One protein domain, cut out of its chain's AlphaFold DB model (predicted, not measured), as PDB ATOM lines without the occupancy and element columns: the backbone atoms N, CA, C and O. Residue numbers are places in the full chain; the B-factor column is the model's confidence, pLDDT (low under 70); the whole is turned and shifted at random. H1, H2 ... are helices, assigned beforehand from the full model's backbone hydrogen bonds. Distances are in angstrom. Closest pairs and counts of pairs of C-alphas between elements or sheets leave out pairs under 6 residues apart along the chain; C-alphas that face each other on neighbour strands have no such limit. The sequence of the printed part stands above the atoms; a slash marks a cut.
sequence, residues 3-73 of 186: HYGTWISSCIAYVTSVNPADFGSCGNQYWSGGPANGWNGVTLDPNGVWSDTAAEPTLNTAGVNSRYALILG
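This is residues 3 to 73 of the 186 residues of the protein "Glucanase" of Herpetosiphonaceae bacterium (UniProt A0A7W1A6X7). With little regular structure, the domain is two helices, H1 and H2, side by side and running the same way, joined by a long unnamed stretch that folds back along H1 and loops about the end where both helices begin. The printed part has 71 residues, with no named strand; its class is all helix, though the named elements hold only 27 residues. It is compact, with a radius of gyration of the C-alphas of 11.6 A, and spans 34 by 22 by 16 A.

Look first at H1, residues 3 to 18, then at H2, residues 62 to 72. They touch, their closest C-alphas being those of Tyr 14 and Leu 72, 6.0 A apart. They run the same way at a shallow tilt of 21 degrees. In both, every O i to N i+4 pair is within hydrogen-bond range.

Find C-alpha 3 at (-16.135, 1.982, -27.950); from there H1 runs 20.5 A to C-alpha 18. H2 runs 15.3 A to C-alpha 72 at (-7.669, -4.873, -16.384).

The C-alphas of Pro 20 and Ala 55 are farthest apart, 34.8 A. The link, residues 19 to 61, is long. The printed part has no cut; pLDDT is under 70 at residues 31 to 34.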
ATOM      1  N   HIS A   3     -17.095   3.097 -28.017       94.25
ATOM      2  CA  HIS A   3     -16.135   1.982 -27.950       94.25
ATOM      3  C   HIS A   3     -14.667   2.423 -27.984       94.25
ATOM      4  O   HIS A   3     -13.911   2.093 -27.076       94.25
ATOM      5  N   TYR A   4     -14.272   3.208 -28.990       94.06
ATOM      6  CA  TYR A   4     -12.865   3.555 -29.183       94.06
ATOM      7  C   TYR A   4     -12.298   4.419 -28.049       94.06
ATOM      8  O   TYR A   4     -11.212   4.143 -27.548       94.06
ATOM      9  N   GLY A   5     -13.053   5.422 -27.591       96.31
ATOM     10  CA  GLY A   5     -12.646   6.245 -26.450       96.31
ATOM     11  C   GLY A   5     -12.565   5.436 -25.154       96.31
ATOM     12  O   GLY A   5     -11.603   5.579 -24.401       96.31
ATOM     13  N   THR A   6     -13.501   4.501 -24.936       96.56
ATOM     14  CA  THR A   6     -13.427   3.555 -23.813       96.56
ATOM     15  C   THR A   6     -12.159   2.706 -23.889       96.56
ATOM     16  O   THR A   6     -11.480   2.555 -22.881       96.56
ATOM     17  N   TRP A   7     -11.778   2.198 -25.066       95.81
ATOM     18  CA  TRP A   7     -10.541   1.424 -25.227       95.81
ATOM     19  C   TRP A   7      -9.283   2.246 -24.961       95.81
ATOM     20  O   TRP A   7      -8.352   1.729 -24.352       95.81
ATOM     21  N   ILE A   8      -9.250   3.521 -25.362       96.56
ATOM     22  CA  ILE A   8      -8.141   4.426 -25.022       96.56
ATOM     23  C   ILE A   8      -8.057   4.602 -23.503       96.56
ATOM     24  O   ILE A   8      -6.981   4.446 -22.930       96.56
ATOM     25  N   SER A   9      -9.187   4.862 -22.839       98.06
ATOM     26  CA  SER A   9      -9.243   4.993 -21.379       98.06
ATOM     27  C   SER A   9      -8.771   3.719 -20.668       98.06
ATOM     28  O   SER A   9      -7.956   3.777 -19.744       98.06
ATOM     29  N   SER A  10      -9.195   2.553 -21.160       97.25
ATOM     30  CA  SER A  10      -8.754   1.242 -20.678       97.25
ATOM     31  C   SER A  10      -7.267   0.988 -20.917       97.25
ATOM     32  O   SER A  10      -6.591   0.472 -20.031       97.25
ATOM     33  N   CYS A  11      -6.729   1.365 -22.080       97.00
ATOM     34  CA  CYS A  11      -5.297   1.284 -22.360       97.00
ATOM     35  C   CYS A  11      -4.504   2.132 -21.368       97.00
ATOM     36  O   CYS A  11      -3.556   1.626 -20.776       97.00
ATOM     37  N   ILE A  12      -4.920   3.382 -21.131       97.88
ATOM     38  CA  ILE A  12      -4.265   4.269 -20.164       97.88
ATOM     39  C   ILE A  12      -4.271   3.623 -18.777       97.88
ATOM     40  O   ILE A  12      -3.205   3.453 -18.196       97.88
ATOM     41  N   ALA A  13      -5.428   3.170 -18.284       98.19
ATOM     42  CA  ALA A  13      -5.519   2.506 -16.984       98.19
ATOM     43  C   ALA A  13      -4.620   1.258 -16.892       98.19
ATOM     44  O   ALA A  13      -3.939   1.048 -15.886       98.19
ATOM     45  N   TYR A  14      -4.568   0.454 -17.955       97.81
ATOM     46  CA  TYR A  14      -3.716  -0.728 -18.023       97.81
ATOM     47  C   TYR A  14      -2.228  -0.366 -17.921       97.81
ATOM     48  O   TYR A  14      -1.532  -0.867 -17.037       97.81
ATOM     49  N   VAL A  15      -1.750   0.543 -18.776       97.75
ATOM     50  CA  VAL A  15      -0.322   0.894 -18.882       97.75
ATOM     51  C   VAL A  15       0.167   1.836 -17.786       97.75
ATOM     52  O   VAL A  15       1.362   2.128 -17.736       97.75
ATOM     53  N   THR A  16      -0.717   2.332 -16.919       97.56
ATOM     54  CA  THR A  16      -0.333   3.110 -15.733       97.56
ATOM     55  C   THR A  16      -0.463   2.318 -14.441       97.56
ATOM     56  O   THR A  16       0.336   2.530 -13.531       97.56
ATOM     57  N   SER A  17      -1.452   1.425 -14.343       97.56
ATOM     58  CA  SER A  17      -1.870   0.850 -13.057       97.56
ATOM     59  C   SER A  17      -1.765  -0.671 -12.985       97.56
ATOM     60  O   SER A  17      -1.664  -1.205 -11.883       97.56
ATOM     61  N   VAL A  18      -1.787  -1.378 -14.119       97.69
ATOM     62  CA  VAL A  18      -1.749  -2.851 -14.149       97.69
ATOM     63  C   VAL A  18      -0.393  -3.365 -14.618       97.69
ATOM     64  O   VAL A  18       0.241  -4.151 -13.917       97.69
ATOM     65  N   ASN A  19       0.065  -2.919 -15.788       97.50
ATOM     66  CA  ASN A  19       1.349  -3.307 -16.365       97.50
ATOM     67  C   ASN A  19       2.052  -2.078 -16.964       97.50
ATOM     68  O   ASN A  19       1.862  -1.766 -18.145       97.50
ATOM     69  N   PRO A  20       2.821  -1.338 -16.145       97.31
ATOM     70  CA  PRO A  20       3.427  -0.086 -16.564       97.31
ATOM     71  C   PRO A  20       4.226  -0.182 -17.870       97.31
ATOM     72  O   PRO A  20       5.095  -1.039 -18.014       97.31
ATOM     73  N   ALA A  21       3.954   0.746 -18.791       94.25
ATOM     74  CA  ALA A  21       4.607   0.894 -20.100       94.25
ATOM     75  C   ALA A  21       4.365  -0.219 -21.143       94.25
ATOM     76  O   ALA A  21       4.953  -0.167 -22.228       94.25
ATOM     77  N   ASP A  22       3.469  -1.179 -20.895       95.38
ATOM     78  CA  ASP A  22       3.106  -2.210 -21.881       95.38
ATOM     79  C   ASP A  22       2.098  -1.705 -22.936       95.38
ATOM     80  O   ASP A  22       0.979  -2.202 -23.085       95.38
ATOM     81  N   PHE A  23       2.494  -0.679 -23.694       91.44
ATOM     82  CA  PHE A  23       1.665  -0.075 -24.745       91.44
ATOM     83  C   PHE A  23       1.362  -1.040 -25.898       91.44
ATOM     84  O   PHE A  23       0.337  -0.901 -26.564       91.44
ATOM     85  N   GLY A  24       2.229  -2.034 -26.125       89.12
ATOM     86  CA  GLY A  24       2.040  -3.047 -27.166       89.12
ATOM     87  C   GLY A  24       0.815  -3.930 -26.926       89.12
ATOM     88  O   GLY A  24       0.223  -4.428 -27.878       89.12
ATOM     89  N   SER A  25       0.390  -4.078 -25.671       88.38
ATOM     90  CA  SER A  25      -0.788  -4.860 -25.299       88.38
ATOM     91  C   SER A  25      -2.115  -4.116 -25.445       88.38
ATOM     92  O   SER A  25      -3.169  -4.750 -25.286       88.38
ATOM     93  N   CYS A  26      -2.105  -2.814 -25.747       90.31
ATOM     94  CA  CYS A  26      -3.322  -2.023 -25.890       90.31
ATOM     95  C   CYS A  26      -4.122  -2.440 -27.129       90.31
ATOM     96  O   CYS A  26      -3.756  -2.162 -28.274       90.31
ATOM     97  N   GLY A  27      -5.256  -3.100 -26.880       85.50
ATOM     98  CA  GLY A  27      -6.206  -3.479 -27.916       85.50
ATOM     99  C   GLY A  27      -6.741  -2.253 -28.656       85.50
ATOM    100  O   GLY A  27      -7.170  -1.276 -28.042       85.50
ATOM    101  N   ASN A  28      -6.727  -2.319 -29.982       86.19
ATOM    102  CA  ASN A  28      -7.237  -1.285 -30.878       86.19
ATOM    103  C   ASN A  28      -8.008  -1.936 -32.041       86.19
ATOM    104  O   ASN A  28      -8.058  -3.164 -32.155       86.19
ATOM    105  N   GLN A  29      -8.586  -1.113 -32.920       83.75
ATOM    106  CA  GLN A  29      -9.420  -1.552 -34.051       83.75
ATOM    107  C   GLN A  29      -8.730  -2.515 -35.035       83.75
ATOM    108  O   GLN A  29      -9.409  -3.220 -35.776       83.75
ATOM    109  N   TYR A  30      -7.394  -2.575 -35.040       83.50
ATOM    110  CA  TYR A  30      -6.619  -3.443 -35.928       83.50
ATOM    111  C   TYR A  30      -6.271  -4.797 -35.312       83.50
ATOM    112  O   TYR A  30      -5.944  -5.724 -36.044       83.50
ATOM    113  N   TRP A  31      -6.314  -4.909 -33.983       68.62
ATOM    114  CA  TRP A  31      -5.699  -6.023 -33.264       68.62
ATOM    115  C   TRP A  31      -6.656  -7.172 -32.943       68.62
ATOM    116  O   TRP A  31      -6.217  -8.319 -32.941       68.62
ATOM    117  N   SER A  32      -7.937  -6.916 -32.636       68.69
ATOM    118  CA  SER A  32      -8.856  -7.991 -32.205       68.69
ATOM    119  C   SER A  32     -10.359  -7.646 -32.287       68.69
ATOM    120  O   SER A  32     -11.090  -7.856 -31.318       68.69
ATOM    121  N   GLY A  33     -10.851  -7.111 -33.406       66.19
ATOM    122  CA  GLY A  33     -12.299  -7.074 -33.682       66.19
ATOM    123  C   GLY A  33     -12.888  -8.479 -33.869       66.19
ATOM    124  O   GLY A  33     -12.148  -9.440 -33.989       66.19
ATOM    125  N   GLY A  34     -14.199  -8.667 -33.890       69.50
ATOM    126  CA  GLY A  34     -14.833  -9.991 -33.966       69.50
ATOM    127  C   GLY A  34     -15.402 -10.486 -32.630       69.50
ATOM    128  O   GLY A  34     -15.286  -9.806 -31.610       69.50
ATOM    129  N   PRO A  35     -16.064 -11.659 -32.611       70.56
ATOM    130  CA  PRO A  35     -16.635 -12.223 -31.387       70.56
ATOM    131  C   PRO A  35     -15.548 -12.562 -30.352       70.56
ATOM    132  O   PRO A  35     -14.389 -12.778 -30.696       70.56
ATOM    133  N   ALA A  36     -15.920 -12.661 -29.072       76.44
ATOM    134  CA  ALA A  36     -14.993 -13.042 -28.001       76.44
ATOM    135  C   ALA A  36     -14.538 -14.510 -28.144       76.44
ATOM    136  O   ALA A  36     -15.223 -15.433 -27.708       76.44
ATOM    137  N   ASN A  37     -13.379 -14.732 -28.768       71.38
ATOM    138  CA  ASN A  37     -12.863 -16.060 -29.126       71.38
ATOM    139  C   ASN A  37     -11.378 -16.261 -28.749       71.38
ATOM    140  O   ASN A  37     -10.640 -16.972 -29.433       71.38
ATOM    141  N   GLY A  38     -10.936 -15.638 -27.651       70.19
ATOM    142  CA  GLY A  38      -9.583 -15.819 -27.120       70.19
ATOM    143  C   GLY A  38      -8.505 -15.148 -27.968       70.19
ATOM    144  O   GLY A  38      -7.545 -15.807 -28.352       70.19
ATOM    145  N   TRP A  39      -8.661 -13.843 -28.227       70.44
ATOM    146  CA  TRP A  39      -7.693 -12.986 -28.940       70.44
ATOM    147  C   TRP A  39      -7.602 -13.166 -30.457       70.44
ATOM    148  O   TRP A  39      -6.835 -12.460 -31.103       70.44
ATOM    149  N   ASN A  40      -8.395 -14.063 -31.040       71.38
ATOM    150  CA  ASN A  40      -8.353 -14.365 -32.470       71.38
ATOM    151  C   ASN A  40      -9.372 -13.525 -33.245       71.38
ATOM    152  O   ASN A  40     -10.350 -14.039 -33.792       71.38
ATOM    153  N   GLY A  41      -9.150 -12.215 -33.254       74.69
ATOM    154  CA  GLY A  41     -10.030 -11.274 -33.930       74.69
ATOM    155  C   GLY A  41      -9.677 -10.975 -35.391       74.69
ATOM    156  O   GLY A  41      -8.656 -11.411 -35.915       74.69
ATOM    157  N   VAL A  42     -10.530 -10.183 -36.037       86.56
ATOM    158  CA  VAL A  42     -10.325  -9.553 -37.345       86.56
ATOM    159  C   VAL A  42     -10.136  -8.045 -37.182       86.56
ATOM    160  O   VAL A  42     -10.540  -7.454 -36.181       86.56
ATOM    161  N   THR A  43      -9.547  -7.391 -38.177       90.69
ATOM    162  CA  THR A  43      -9.561  -5.925 -38.245       90.69
ATOM    163  C   THR A  43     -11.000  -5.426 -38.387       90.69
ATOM    164  O   THR A  43     -11.761  -5.948 -39.203       90.69
ATOM    165  N   LEU A  44     -11.375  -4.427 -37.584       92.81
ATOM    166  CA  LEU A  44     -12.686  -3.798 -37.689       92.81
ATOM    167  C   LEU A  44     -12.779  -2.957 -38.962       92.81
ATOM    168  O   LEU A  44     -11.818  -2.286 -39.336       92.81
ATOM    169  N   ASP A  45     -13.950  -2.962 -39.590       92.44
ATOM    170  CA  ASP A  45     -14.237  -2.105 -40.734       92.44
ATOM    171  C   ASP A  45     -14.408  -0.653 -40.251       92.44
ATOM    172  O   ASP A  45     -15.375  -0.366 -39.536       92.44
ATOM    173  N   PRO A  46     -13.506   0.279 -40.612       90.00
ATOM    174  CA  PRO A  46     -13.611   1.675 -40.194       90.00
ATOM    175  C   PRO A  46     -14.808   2.404 -40.825       90.00
ATOM    176  O   PRO A  46     -15.207   3.453 -40.325       90.00
ATOM    177  N   ASN A  47     -15.392   1.860 -41.897       91.56
ATOM    178  CA  ASN A  47     -16.559   2.421 -42.575       91.56
ATOM    179  C   ASN A  47     -17.873   1.750 -42.139       91.56
ATOM    180  O   ASN A  47     -18.918   1.981 -42.747       91.56
ATOM    181  N   GLY A  48     -17.837   0.939 -41.082       91.56
ATOM    182  CA  GLY A  48     -18.993   0.255 -40.527       91.56
ATOM    183  C   GLY A  48     -19.479   0.837 -39.201       91.56
ATOM    184  O   GLY A  48     -18.748   1.502 -38.468       91.56
ATOM    185  N   VAL A  49     -20.736   0.555 -38.852       93.12
ATOM    186  CA  VAL A  49     -21.260   0.847 -37.509       93.12
ATOM    187  C   VAL A  49     -20.969  -0.340 -36.600       93.12
ATOM    188  O   VAL A  49     -21.550  -1.412 -36.756       93.12
ATOM    189  N   TRP A  50     -20.066  -0.140 -35.645       94.06
ATOM    190  CA  TRP A  50     -19.668  -1.176 -34.696       94.06
ATOM    191  C   TRP A  50     -20.727  -1.457 -33.623       94.06
ATOM    192  O   TRP A  50     -21.451  -0.552 -33.195       94.06
ATOM    193  N   SER A  51     -20.776  -2.708 -33.163       93.81
ATOM    194  CA  SER A  51     -21.638  -3.185 -32.078       93.81
ATOM    195  C   SER A  51     -21.039  -4.416 -31.395       93.81
ATOM    196  O   SER A  51     -20.473  -5.281 -32.053       93.81
ATOM    197  N   ASP A  52     -21.255  -4.578 -30.090       91.88
ATOM    198  CA  ASP A  52     -20.795  -5.761 -29.344       91.88
ATOM    199  C   ASP A  52     -21.519  -7.055 -29.768       91.88
ATOM    200  O   ASP A  52     -21.074  -8.161 -29.470       91.88
ATOM    201  N   THR A  53     -22.649  -6.924 -30.466       92.56
ATOM    202  CA  THR A  53     -23.516  -8.040 -30.872       92.56
ATOM    203  C   THR A  53     -23.630  -8.198 -32.384       92.56
ATOM    204  O   THR A  53     -24.461  -8.978 -32.852       92.56
ATOM    205  N   ALA A  54     -22.824  -7.474 -33.169       93.50
ATOM    206  CA  ALA A  54     -22.847  -7.620 -34.620       93.50
ATOM    207  C   ALA A  54     -22.515  -9.066 -35.028       93.50
ATOM    208  O   ALA A  54     -21.562  -9.659 -34.522       93.50
ATOM    209  N   ALA A  55     -23.293  -9.636 -35.951       91.69
ATOM    210  CA  ALA A  55     -22.996 -10.958 -36.502       91.69
ATOM    211  C   ALA A  55     -21.733 -10.927 -37.378       91.69
ATOM    212  O   ALA A  55     -20.924 -11.850 -37.325       91.69
ATOM    213  N   GLU A  56     -21.551  -9.840 -38.133       92.06
ATOM    214  CA  GLU A  56     -20.371  -9.616 -38.962       92.06
ATOM    215  C   GLU A  56     -19.135  -9.362 -38.087       92.06
ATOM    216  O   GLU A  56     -19.113  -8.382 -37.333       92.06
ATOM    217  N   PRO A  57     -18.081 -10.195 -38.180       90.94
ATOM    218  CA  PRO A  57     -16.910 -10.063 -37.319       90.94
ATOM    219  C   PRO A  57     -16.213  -8.703 -37.427       90.94
ATOM    220  O   PRO A  57     -15.746  -8.174 -36.424       90.94
ATOM    221  N   THR A  58     -16.186  -8.096 -38.615       92.81
ATOM    222  CA  THR A  58     -15.564  -6.779 -38.842       92.81
ATOM    223  C   THR A  58     -16.334  -5.625 -38.194       92.81
ATOM    224  O   THR A  58     -15.805  -4.523 -38.090       92.81
ATOM    225  N   LEU A  59     -17.564  -5.859 -37.727       93.75
ATOM    226  CA  LEU A  59     -18.373  -4.882 -36.995       93.75
ATOM    227  C   LEU A  59     -18.509  -5.229 -35.510       93.75
ATOM    228  O   LEU A  59     -19.093  -4.451 -34.755       93.75
ATOM    229  N   ASN A  60     -18.005  -6.391 -35.087       93.25
ATOM    230  CA  ASN A  60     -18.200  -6.897 -33.738       93.25
ATOM    231  C   ASN A  60     -17.082  -6.436 -32.793       93.25
ATOM    232  O   ASN A  60     -15.911  -6.716 -33.017       93.25
ATOM    233  N   THR A  61     -17.432  -5.760 -31.704       93.12
ATOM    234  CA  THR A  61     -16.464  -5.210 -30.737       93.12
ATOM    235  C   THR A  61     -16.209  -6.082 -29.508       93.12
ATOM    236  O   THR A  61     -15.361  -5.745 -28.677       93.12
ATOM    237  N   ALA A  62     -16.878  -7.231 -29.385       91.06
ATOM    238  CA  ALA A  62     -16.793  -8.103 -28.215       91.06
ATOM    239  C   ALA A  62     -15.383  -8.664 -27.975       91.06
ATOM    240  O   ALA A  62     -14.971  -8.798 -26.822       91.06
ATOM    241  N   GLY A  63     -14.620  -8.956 -29.031       89.44
ATOM    242  CA  GLY A  63     -13.227  -9.394 -28.942       89.44
ATOM    243  C   GLY A  63     -12.363  -8.380 -28.190       89.44
ATOM    244  O   GLY A  63     -11.757  -8.716 -27.170       89.44
ATOM    245  N   VAL A  64     -12.395  -7.112 -28.610       90.88
ATOM    246  CA  VAL A  64     -11.663  -6.025 -27.942       90.88
ATOM    247  C   VAL A  64     -12.207  -5.759 -26.536       90.88
ATOM    248  O   VAL A  64     -11.432  -5.536 -25.613       90.88
ATOM    249  N   ASN A  65     -13.519  -5.824 -26.309       91.62
ATOM    250  CA  ASN A  65     -14.067  -5.584 -24.968       91.62
ATOM    251  C   ASN A  65     -13.676  -6.684 -23.976       91.62
ATOM    252  O   ASN A  65     -13.226  -6.392 -22.868       91.62
ATOM    253  N   SER A  66     -13.784  -7.951 -24.389       90.12
ATOM    254  CA  SER A  66     -13.315  -9.087 -23.591       90.12
ATOM    255  C   SER A  66     -11.812  -8.996 -23.320       90.12
ATOM    256  O   SER A  66     -11.363  -9.470 -22.275       90.12
ATOM    257  N   ARG A  67     -11.056  -8.291 -24.188       89.56
ATOM    258  CA  ARG A  67      -9.654  -7.966 -23.922       89.56
ATOM    259  C   ARG A  67      -9.478  -7.253 -22.622       89.56
ATOM    260  O   ARG A  67      -8.798  -7.733 -21.720       89.56
ATOM    261  N   TYR A  68     -10.057  -6.067 -22.608       93.00
ATOM    262  CA  TYR A  68      -9.865  -5.118 -21.545       93.00
ATOM    263  C   TYR A  68     -10.451  -5.667 -20.256       93.00
ATOM    264  O   TYR A  68      -9.783  -5.578 -19.236       93.00
ATOM    265  N   ALA A  69     -11.585  -6.371 -20.323       92.44
ATOM    266  CA  ALA A  69     -12.131  -7.089 -19.175       92.44
ATOM    267  C   ALA A  69     -11.128  -8.086 -18.561       92.44
ATOM    268  O   ALA A  69     -10.998  -8.143 -17.340       92.44
ATOM    269  N   LEU A  70     -10.387  -8.847 -19.379       91.75
ATOM    270  CA  LEU A  70      -9.396  -9.796 -18.862       91.75
ATOM    271  C   LEU A  70      -8.145  -9.100 -18.316       91.75
ATOM    272  O   LEU A  70      -7.681  -9.446 -17.233       91.75
ATOM    273  N   ILE A  71      -7.569  -8.160 -19.072       92.62
ATOM    274  CA  ILE A  71      -6.257  -7.586 -18.728       92.62
ATOM    275  C   ILE A  71      -6.334  -6.508 -17.648       92.62
ATOM    276  O   ILE A  71      -5.329  -6.267 -16.992       92.62
ATOM    277  N   LEU A  72      -7.487  -5.862 -17.449       96.31
ATOM    278  CA  LEU A  72      -7.669  -4.873 -16.384       96.31
ATOM    279  C   LEU A  72      -7.982  -5.511 -15.024       96.31
ATOM    280  O   LEU A  72      -7.658  -4.937 -13.982       96.31
ATOM    281  N   GLY A  73      -8.605  -6.693 -15.012       94.88
ATOM    282  CA  GLY A  73      -9.068  -7.323 -13.780       94.88
ATOM    283  C   GLY A  73     -10.076  -6.433 -13.048       94.88
ATOM    284  O   GLY A  73     -11.179  -6.227 -13.537       94.88
TER     285      GLY A  73